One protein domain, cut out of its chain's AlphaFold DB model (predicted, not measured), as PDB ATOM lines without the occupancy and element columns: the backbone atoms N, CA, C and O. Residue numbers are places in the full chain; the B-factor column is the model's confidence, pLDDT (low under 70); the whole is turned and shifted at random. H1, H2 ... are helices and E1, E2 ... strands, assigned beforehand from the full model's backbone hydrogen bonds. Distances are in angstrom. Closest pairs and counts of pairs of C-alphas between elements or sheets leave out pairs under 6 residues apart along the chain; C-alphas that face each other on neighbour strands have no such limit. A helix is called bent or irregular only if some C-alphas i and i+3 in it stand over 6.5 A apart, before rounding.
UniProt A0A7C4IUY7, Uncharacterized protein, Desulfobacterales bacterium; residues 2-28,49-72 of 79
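Overview. This is residues 2 to 28 and 49 to 72 of the 79 residues of an uncharacterized protein of Desulfobacterales bacterium (UniProt A0A7C4IUY7). A long strand, E1, and a long helix, H2, run roughly the same way with a gap between them, and a shorter helix, H1, folds back from the end of E1; the centres of the three make a triangle. After H2, residues 65 to 72 cross from the end of that helix toward E1. The printed part has 51 residues with one named strand and two named helices, in the order E1, H1, H2, and its class is mixed, helices and strands. It is compact, with a radius of gyration of the C-alphas of 10.3 A, and rounded, spanning 27 by 22 by 18 A.

Arrangement. E1, residues 2 to 10, pairs with no named strand. A tight link with no residue between joins it to H1, residues 11 to 20; their closest C-alphas, those of Glu 8 and Ile 14, are 7.2 A apart. The closest C-alphas of E1 and H2, residues 49 to 64, are those of Ile 3 and Leu 50, at 7.4 A. H1 and H2 only just touch, with 3 pairs of C-alphas within 8 A, and H2 does so with residues 60 to 61 alone. Their closest C-alphas, those of Leu 17 and Val 61, are 7.0 A apart. They run opposite ways at a steep tilt of 62 degrees. In both helices every O i to N i+4 pair is within hydrogen-bond range.

Along the chain. E1 measures 26.2 A from C-alpha 2 at (-33.777, -43.921, -7.305) to C-alpha 10. H1 measures 14.4 A from C-alpha 11 at (-24.799, -40.038, -31.186) to C-alpha 20. H2 measures 21.2 A and ends with C-alpha 64 at (-39.323, -48.325, -33.473). It is neither bent nor irregular, but only just: C-alphas 61 and 64 are 6.2 A apart.

Size, cuts and confidence. The two C-alphas farthest apart, those of Lys 2 and Arg 66, are 28.2 A apart. Residues 29 to 48 are not printed, and C-alphas 28 and 49 are 21.2 A apart across this cut, which falls in the link from H1 to H2. The mean pLDDT of the printed part is 87.6, and residues 23 to 24 are under 70.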
ATOM      1  N   LYS A   2     -34.103 -44.366  -5.947       85.12
ATOM      2  CA  LYS A   2     -33.777 -43.921  -7.305       85.12
ATOM      3  C   LYS A   2     -32.755 -44.856  -7.932       85.12
ATOM      4  O   LYS A   2     -31.784 -45.225  -7.278       85.12
ATOM      5  N   ILE A   3     -32.994 -45.224  -9.180       86.81
ATOM      6  CA  ILE A   3     -32.156 -46.112  -9.975       86.81
ATOM      7  C   ILE A   3     -31.779 -45.367 -11.246       86.81
ATOM      8  O   ILE A   3     -32.629 -44.792 -11.927       86.81
ATOM      9  N   GLU A   4     -30.490 -45.375 -11.551       88.25
ATOM     10  CA  GLU A   4     -29.960 -44.780 -12.764       88.25
ATOM     11  C   GLU A   4     -29.860 -45.844 -13.861       88.25
ATOM     12  O   GLU A   4     -29.396 -46.962 -13.633       88.25
ATOM     13  N   ILE A   5     -30.292 -45.488 -15.067       88.38
ATOM     14  CA  ILE A   5     -30.140 -46.293 -16.274       88.38
ATOM     15  C   ILE A   5     -29.309 -45.470 -17.250       88.38
ATOM     16  O   ILE A   5     -29.755 -44.441 -17.756       88.38
ATOM     17  N   ALA A   6     -28.102 -45.938 -17.530       90.00
ATOM     18  CA  ALA A   6     -27.214 -45.354 -18.515       90.00
ATOM     19  C   ALA A   6     -27.280 -46.157 -19.815       90.00
ATOM     20  O   ALA A   6     -27.151 -47.379 -19.814       90.00
ATOM     21  N   THR A   7     -27.467 -45.466 -20.934       90.44
ATOM     22  CA  THR A   7     -27.416 -46.052 -22.277       90.44
ATOM     23  C   THR A   7     -26.311 -45.374 -23.069       90.44
ATOM     24  O   THR A   7     -26.323 -44.153 -23.192       90.44
ATOM     25  N   GLU A   8     -25.369 -46.133 -23.618       92.38
ATOM     26  CA  GLU A   8     -24.271 -45.606 -24.431       92.38
ATOM     27  C   GLU A   8     -24.319 -46.146 -25.860       92.38
ATOM     28  O   GLU A   8     -24.679 -47.293 -26.095       92.38
ATOM     29  N   GLY A   9     -23.913 -45.333 -26.832       92.94
ATOM     30  CA  GLY A   9     -23.850 -45.749 -28.232       92.94
ATOM     31  C   GLY A   9     -23.565 -44.582 -29.174       92.94
ATOM     32  O   GLY A   9     -23.199 -43.498 -28.717       92.94
ATOM     33  N   PRO A  10     -23.717 -44.756 -30.496       94.00
ATOM     34  CA  PRO A  10     -23.543 -43.674 -31.460       94.00
ATOM     35  C   PRO A  10     -24.495 -42.501 -31.191       94.00
ATOM     36  O   PRO A  10     -25.676 -42.702 -30.899       94.00
ATOM     37  N   TRP A  11     -24.011 -41.267 -31.377       93.25
ATOM     38  CA  TRP A  11     -24.799 -40.038 -31.186       93.25
ATOM     39  C   TRP A  11     -26.170 -40.063 -31.870       93.25
ATOM     40  O   TRP A  11     -27.156 -39.578 -31.319       93.25
ATOM     41  N   GLU A  12     -26.245 -40.598 -33.086       92.50
ATOM     42  CA  GLU A  12     -27.493 -40.695 -33.844       92.50
ATOM     43  C   GLU A  12     -28.531 -41.601 -33.172       92.50
ATOM     44  O   GLU A  12     -29.690 -41.203 -33.048       92.50
ATOM     45  N   ALA A  13     -28.108 -42.766 -32.672       92.75
ATOM     46  CA  ALA A  13     -28.971 -43.729 -32.002       92.75
ATOM     47  C   ALA A  13     -29.441 -43.174 -30.653       92.75
ATOM     48  O   ALA A  13     -30.633 -43.198 -30.350       92.75
ATOM     49  N   ILE A  14     -28.525 -42.562 -29.896       93.44
ATOM     50  CA  ILE A  14     -28.832 -41.917 -28.619       93.44
ATOM     51  C   ILE A  14     -29.802 -40.739 -28.794       93.44
ATOM     52  O   ILE A  14     -30.789 -40.639 -28.070       93.44
ATOM     53  N   ARG A  15     -29.598 -39.871 -29.795       91.81
ATOM     54  CA  ARG A  15     -30.531 -38.765 -30.088       91.81
ATOM     55  C   ARG A  15     -31.888 -39.248 -30.592       91.81
ATOM     56  O   ARG A  15     -32.895 -38.572 -30.380       91.81
ATOM     57  N   ALA A  16     -31.938 -40.366 -31.314       92.25
ATOM     58  CA  ALA A  16     -33.195 -40.966 -31.745       92.25
ATOM     59  C   ALA A  16     -33.977 -41.532 -30.550       92.25
ATOM     60  O   ALA A  16     -35.168 -41.248 -30.425       92.25
ATOM     61  N   LEU A  17     -33.293 -42.238 -29.644       91.31
ATOM     62  CA  LEU A  17     -33.868 -42.738 -28.397       91.31
ATOM     63  C   LEU A  17     -34.368 -41.587 -27.510       91.31
ATOM     64  O   LEU A  17     -35.532 -41.587 -27.118       91.31
ATOM     65  N   HIS A  18     -33.538 -40.563 -27.281       91.38
ATOM     66  CA  HIS A  18     -33.884 -39.385 -26.475       91.38
ATOM     67  C   HIS A  18     -35.178 -38.704 -26.949       91.38
ATOM     68  O   HIS A  18     -36.045 -38.390 -26.145       91.38
ATOM     69  N   ARG A  19     -35.355 -38.536 -28.268       90.38
ATOM     70  CA  ARG A  19     -36.559 -37.905 -28.841       90.38
ATOM     71  C   ARG A  19     -37.840 -38.724 -28.673       90.38
ATOM     72  O   ARG A  19     -38.922 -38.152 -28.745       90.38
ATOM     73  N   LYS A  20     -37.732 -40.046 -28.521       89.38
ATOM     74  CA  LYS A  20     -38.885 -40.948 -28.363       89.38
ATOM     75  C   LYS A  20     -39.231 -41.229 -26.905       89.38
ATOM     76  O   LYS A  20     -40.350 -41.652 -26.628       89.38
ATOM     77  N   LEU A  21     -38.295 -41.019 -25.983       86.56
ATOM     78  CA  LEU A  21     -38.535 -41.255 -24.568       86.56
ATOM     79  C   LEU A  21     -39.451 -40.171 -23.976       86.56
ATOM     80  O   LEU A  21     -39.184 -38.980 -24.131       86.56
ATOM     81  N   PRO A  22     -40.528 -40.556 -23.272       71.62
ATOM     82  CA  PRO A  22     -41.403 -39.592 -22.626       71.62
ATOM     83  C   PRO A  22     -40.817 -39.155 -21.278       71.62
ATOM     84  O   PRO A  22     -40.850 -39.937 -20.324       71.62
ATOM     85  N   GLY A  23     -40.343 -37.902 -21.216       67.06
ATOM     86  CA  GLY A  23     -39.998 -37.144 -20.003       67.06
ATOM     87  C   GLY A  23     -38.858 -37.697 -19.124       67.06
ATOM     88  O   GLY A  23     -38.661 -38.901 -19.012       67.06
ATOM     89  N   ARG A  24     -38.163 -36.786 -18.421       62.72
ATOM     90  CA  ARG A  24     -37.136 -37.021 -17.371       62.72
ATOM     91  C   ARG A  24     -35.780 -37.616 -17.783       62.72
ATOM     92  O   ARG A  24     -34.942 -37.797 -16.906       62.72
ATOM     93  N   SER A  25     -35.516 -37.867 -19.060       70.31
ATOM     94  CA  SER A  25     -34.138 -38.103 -19.507       70.31
ATOM     95  C   SER A  25     -33.335 -36.810 -19.477       70.31
ATOM     96  O   SER A  25     -33.830 -35.768 -19.914       70.31
ATOM     97  N   GLU A  26     -32.099 -36.881 -18.997       81.25
ATOM     98  CA  GLU A  26     -31.146 -35.788 -19.169       81.25
ATOM     99  C   GLU A  26     -30.760 -35.647 -20.647       81.25
ATOM    100  O   GLU A  26     -31.016 -36.535 -21.467       81.25
ATOM    101  N   ASN A  27     -30.159 -34.513 -21.012       87.31
ATOM    102  CA  ASN A  27     -29.657 -34.349 -22.371       87.31
ATOM    103  C   ASN A  27     -28.522 -35.352 -22.631       87.31
ATOM    104  O   ASN A  27     -27.716 -35.589 -21.737       87.31
ATOM    105  N   PRO A  28     -28.415 -35.909 -23.848       90.56
ATOM    106  CA  PRO A  28     -27.278 -36.741 -24.206       90.56
ATOM    107  C   PRO A  28     -25.931 -36.031 -24.013       90.56
ATOM    108  O   PRO A  28     -25.748 -34.907 -24.484       90.56
ATOM    109  N   THR A  49     -41.183 -47.622 -10.940       88.19
ATOM    110  CA  THR A  49     -41.356 -47.285 -12.366       88.19
ATOM    111  C   THR A  49     -40.270 -47.880 -13.261       88.19
ATOM    112  O   THR A  49     -40.429 -47.893 -14.482       88.19
ATOM    113  N   LEU A  50     -39.204 -48.444 -12.685       87.12
ATOM    114  CA  LEU A  50     -38.080 -49.019 -13.424       87.12
ATOM    115  C   LEU A  50     -38.533 -50.061 -14.454       87.12
ATOM    116  O   LEU A  50     -38.157 -49.989 -15.624       87.12
ATOM    117  N   HIS A  51     -39.357 -51.026 -14.039       88.25
ATOM    118  CA  HIS A  51     -39.743 -52.138 -14.907       88.25
ATOM    119  C   HIS A  51     -40.535 -51.669 -16.138       88.25
ATOM    120  O   HIS A  51     -40.222 -52.046 -17.269       88.25
ATOM    121  N   SER A  52     -41.523 -50.790 -15.943       90.00
ATOM    122  CA  SER A  52     -42.303 -50.228 -17.052       90.00
ATOM    123  C   SER A  52     -41.446 -49.338 -17.956       90.00
ATOM    124  O   SER A  52     -41.634 -49.332 -19.182       90.00
ATOM    125  N   ARG A  53     -40.452 -48.637 -17.392       88.50
ATOM    126  CA  ARG A  53     -39.502 -47.851 -18.177       88.50
ATOM    127  C   ARG A  53     -38.607 -48.727 -19.048       88.50
ATOM    128  O   ARG A  53     -38.471 -48.429 -20.232       88.50
ATOM    129  N   LEU A  54     -38.049 -49.811 -18.511       88.81
ATOM    130  CA  LEU A  54     -37.209 -50.745 -19.271       88.81
ATOM    131  C   LEU A  54     -37.976 -51.378 -20.440       88.81
ATOM    132  O   LEU A  54     -37.456 -51.438 -21.552       88.81
ATOM    133  N   ILE A  55     -39.242 -51.754 -20.225       90.75
ATOM    134  CA  ILE A  55     -40.119 -52.234 -21.306       90.75
ATOM    135  C   ILE A  55     -40.296 -51.158 -22.383       90.75
ATOM    136  O   ILE A  55     -40.220 -51.452 -23.576       90.75
ATOM    137  N   THR A  56     -40.524 -49.906 -21.982       90.19
ATOM    138  CA  THR A  56     -40.675 -48.788 -22.926       90.19
ATOM    139  C   THR A  56     -39.410 -48.594 -23.759       90.19
ATOM    140  O   THR A  56     -39.497 -48.456 -24.977       90.19
ATOM    141  N   ILE A  57     -38.239 -48.634 -23.117       89.81
ATOM    142  CA  ILE A  57     -36.944 -48.531 -23.795       89.81
ATOM    143  C   ILE A  57     -36.781 -49.668 -24.801       89.81
ATOM    144  O   ILE A  57     -36.549 -49.369 -25.968       89.81
ATOM    145  N   SER A  58     -36.973 -50.932 -24.398       89.25
ATOM    146  CA  SER A  58     -36.870 -52.091 -25.303       89.25
ATOM    147  C   SER A  58     -37.784 -51.939 -26.520       89.25
ATOM    148  O   SER A  58     -37.323 -52.033 -27.653       89.25
ATOM    149  N   ARG A  59     -39.057 -51.568 -26.324       91.69
ATOM    150  CA  ARG A  59     -39.992 -51.343 -27.443       91.69
ATOM    151  C   ARG A  59     -39.500 -50.271 -28.417       91.69
ATOM    152  O   ARG A  59     -39.644 -50.439 -29.626       91.69
ATOM    153  N   ILE A  60     -38.909 -49.190 -27.907       91.19
ATOM    154  CA  ILE A  60     -38.354 -48.124 -28.745       91.19
ATOM    155  C   ILE A  60     -37.107 -48.610 -29.496       91.19
ATOM    156  O   ILE A  60     -36.998 -48.380 -30.699       91.19
ATOM    157  N   VAL A  61     -36.154 -49.253 -28.816       90.44
ATOM    158  CA  VAL A  61     -34.860 -49.598 -29.427       90.44
ATOM    159  C   VAL A  61     -34.946 -50.798 -30.363       90.44
ATOM    160  O   VAL A  61     -34.299 -50.772 -31.409       90.44
ATOM    161  N   ASP A  62     -35.777 -51.792 -30.047       89.69
ATOM    162  CA  ASP A  62     -35.965 -53.004 -30.854       89.69
ATOM    163  C   ASP A  62     -37.025 -52.812 -31.943       89.69
ATOM    164  O   ASP A  62     -36.853 -53.250 -33.081       89.69
ATOM    165  N   GLY A  63     -38.136 -52.154 -31.607       88.06
ATOM    166  CA  GLY A  63     -39.279 -52.003 -32.504       88.06
ATOM    167  C   GLY A  63     -39.160 -50.774 -33.394       88.06
ATOM    168  O   GLY A  63     -39.056 -50.885 -34.618       88.06
ATOM    169  N   ASP A  64     -39.188 -49.600 -32.765       85.94
ATOM    170  CA  ASP A  64     -39.323 -48.325 -33.473       85.94
ATOM    171  C   ASP A  64     -38.047 -47.901 -34.201       85.94
ATOM    172  O   ASP A  64     -38.111 -47.371 -35.310       85.94
ATOM    173  N   LEU A  65     -36.896 -48.057 -33.546       87.31
ATOM    174  CA  LEU A  65     -35.615 -47.562 -34.046       87.31
ATOM    175  C   LEU A  65     -34.754 -48.664 -34.658       87.31
ATOM    176  O   LEU A  65     -33.972 -48.362 -35.556       87.31
ATOM    177  N   ARG A  66     -34.901 -49.914 -34.200       87.88
ATOM    178  CA  ARG A  66     -34.071 -51.064 -34.605       87.88
ATOM    179  C   ARG A  66     -32.572 -50.774 -34.469       87.88
ATOM    180  O   ARG A  66     -31.799 -50.991 -35.395       87.88
ATOM    181  N   VAL A  67     -32.189 -50.213 -33.324       87.38
ATOM    182  CA  VAL A  67     -30.803 -49.826 -32.996       87.38
ATOM    183  C   VAL A  67     -30.282 -50.517 -31.741       87.38
ATOM    184  O   VAL A  67     -29.256 -50.107 -31.206       87.38
ATOM    185  N   ALA A  68     -30.996 -51.514 -31.217       80.75
ATOM    186  CA  ALA A  68     -30.638 -52.167 -29.962       80.75
ATOM    187  C   ALA A  68     -29.243 -52.809 -29.989       80.75
ATOM    188  O   ALA A  68     -28.513 -52.721 -29.010       80.75
ATOM    189  N   ASP A  69     -28.829 -53.352 -31.133       87.00
ATOM    190  CA  ASP A  69     -27.489 -53.896 -31.393       87.00
ATOM    191  C   ASP A  69     -26.375 -52.834 -31.354       87.00
ATOM    192  O   ASP A  69     -25.191 -53.159 -31.265       87.00
ATOM    193  N   ARG A  70     -26.748 -51.552 -31.408       88.81
ATOM    194  CA  ARG A  70     -25.838 -50.400 -31.413       88.81
ATOM    195  C   ARG A  70     -25.785 -49.687 -30.063       88.81
ATOM    196  O   ARG A  70     -25.112 -48.658 -29.964       88.81
ATOM    197  N   LEU A  71     -26.513 -50.178 -29.062       88.38
ATOM    198  CA  LEU A  71     -26.631 -49.564 -27.744       88.38
ATOM    199  C   LEU A  71     -26.139 -50.514 -26.649       88.38
ATOM    200  O   LEU A  71     -26.428 -51.705 -26.647       88.38
ATOM    201  N   GLU A  72     -25.428 -49.956 -25.678       88.62
ATOM    202  CA  GLU A  72     -25.016 -50.631 -24.452       88.62
ATOM    203  C   GLU A  72     -25.816 -50.075 -23.275       88.62
ATOM    204  O   GLU A  72     -25.836 -48.863 -23.059       88.62
TER     205      GLU A  72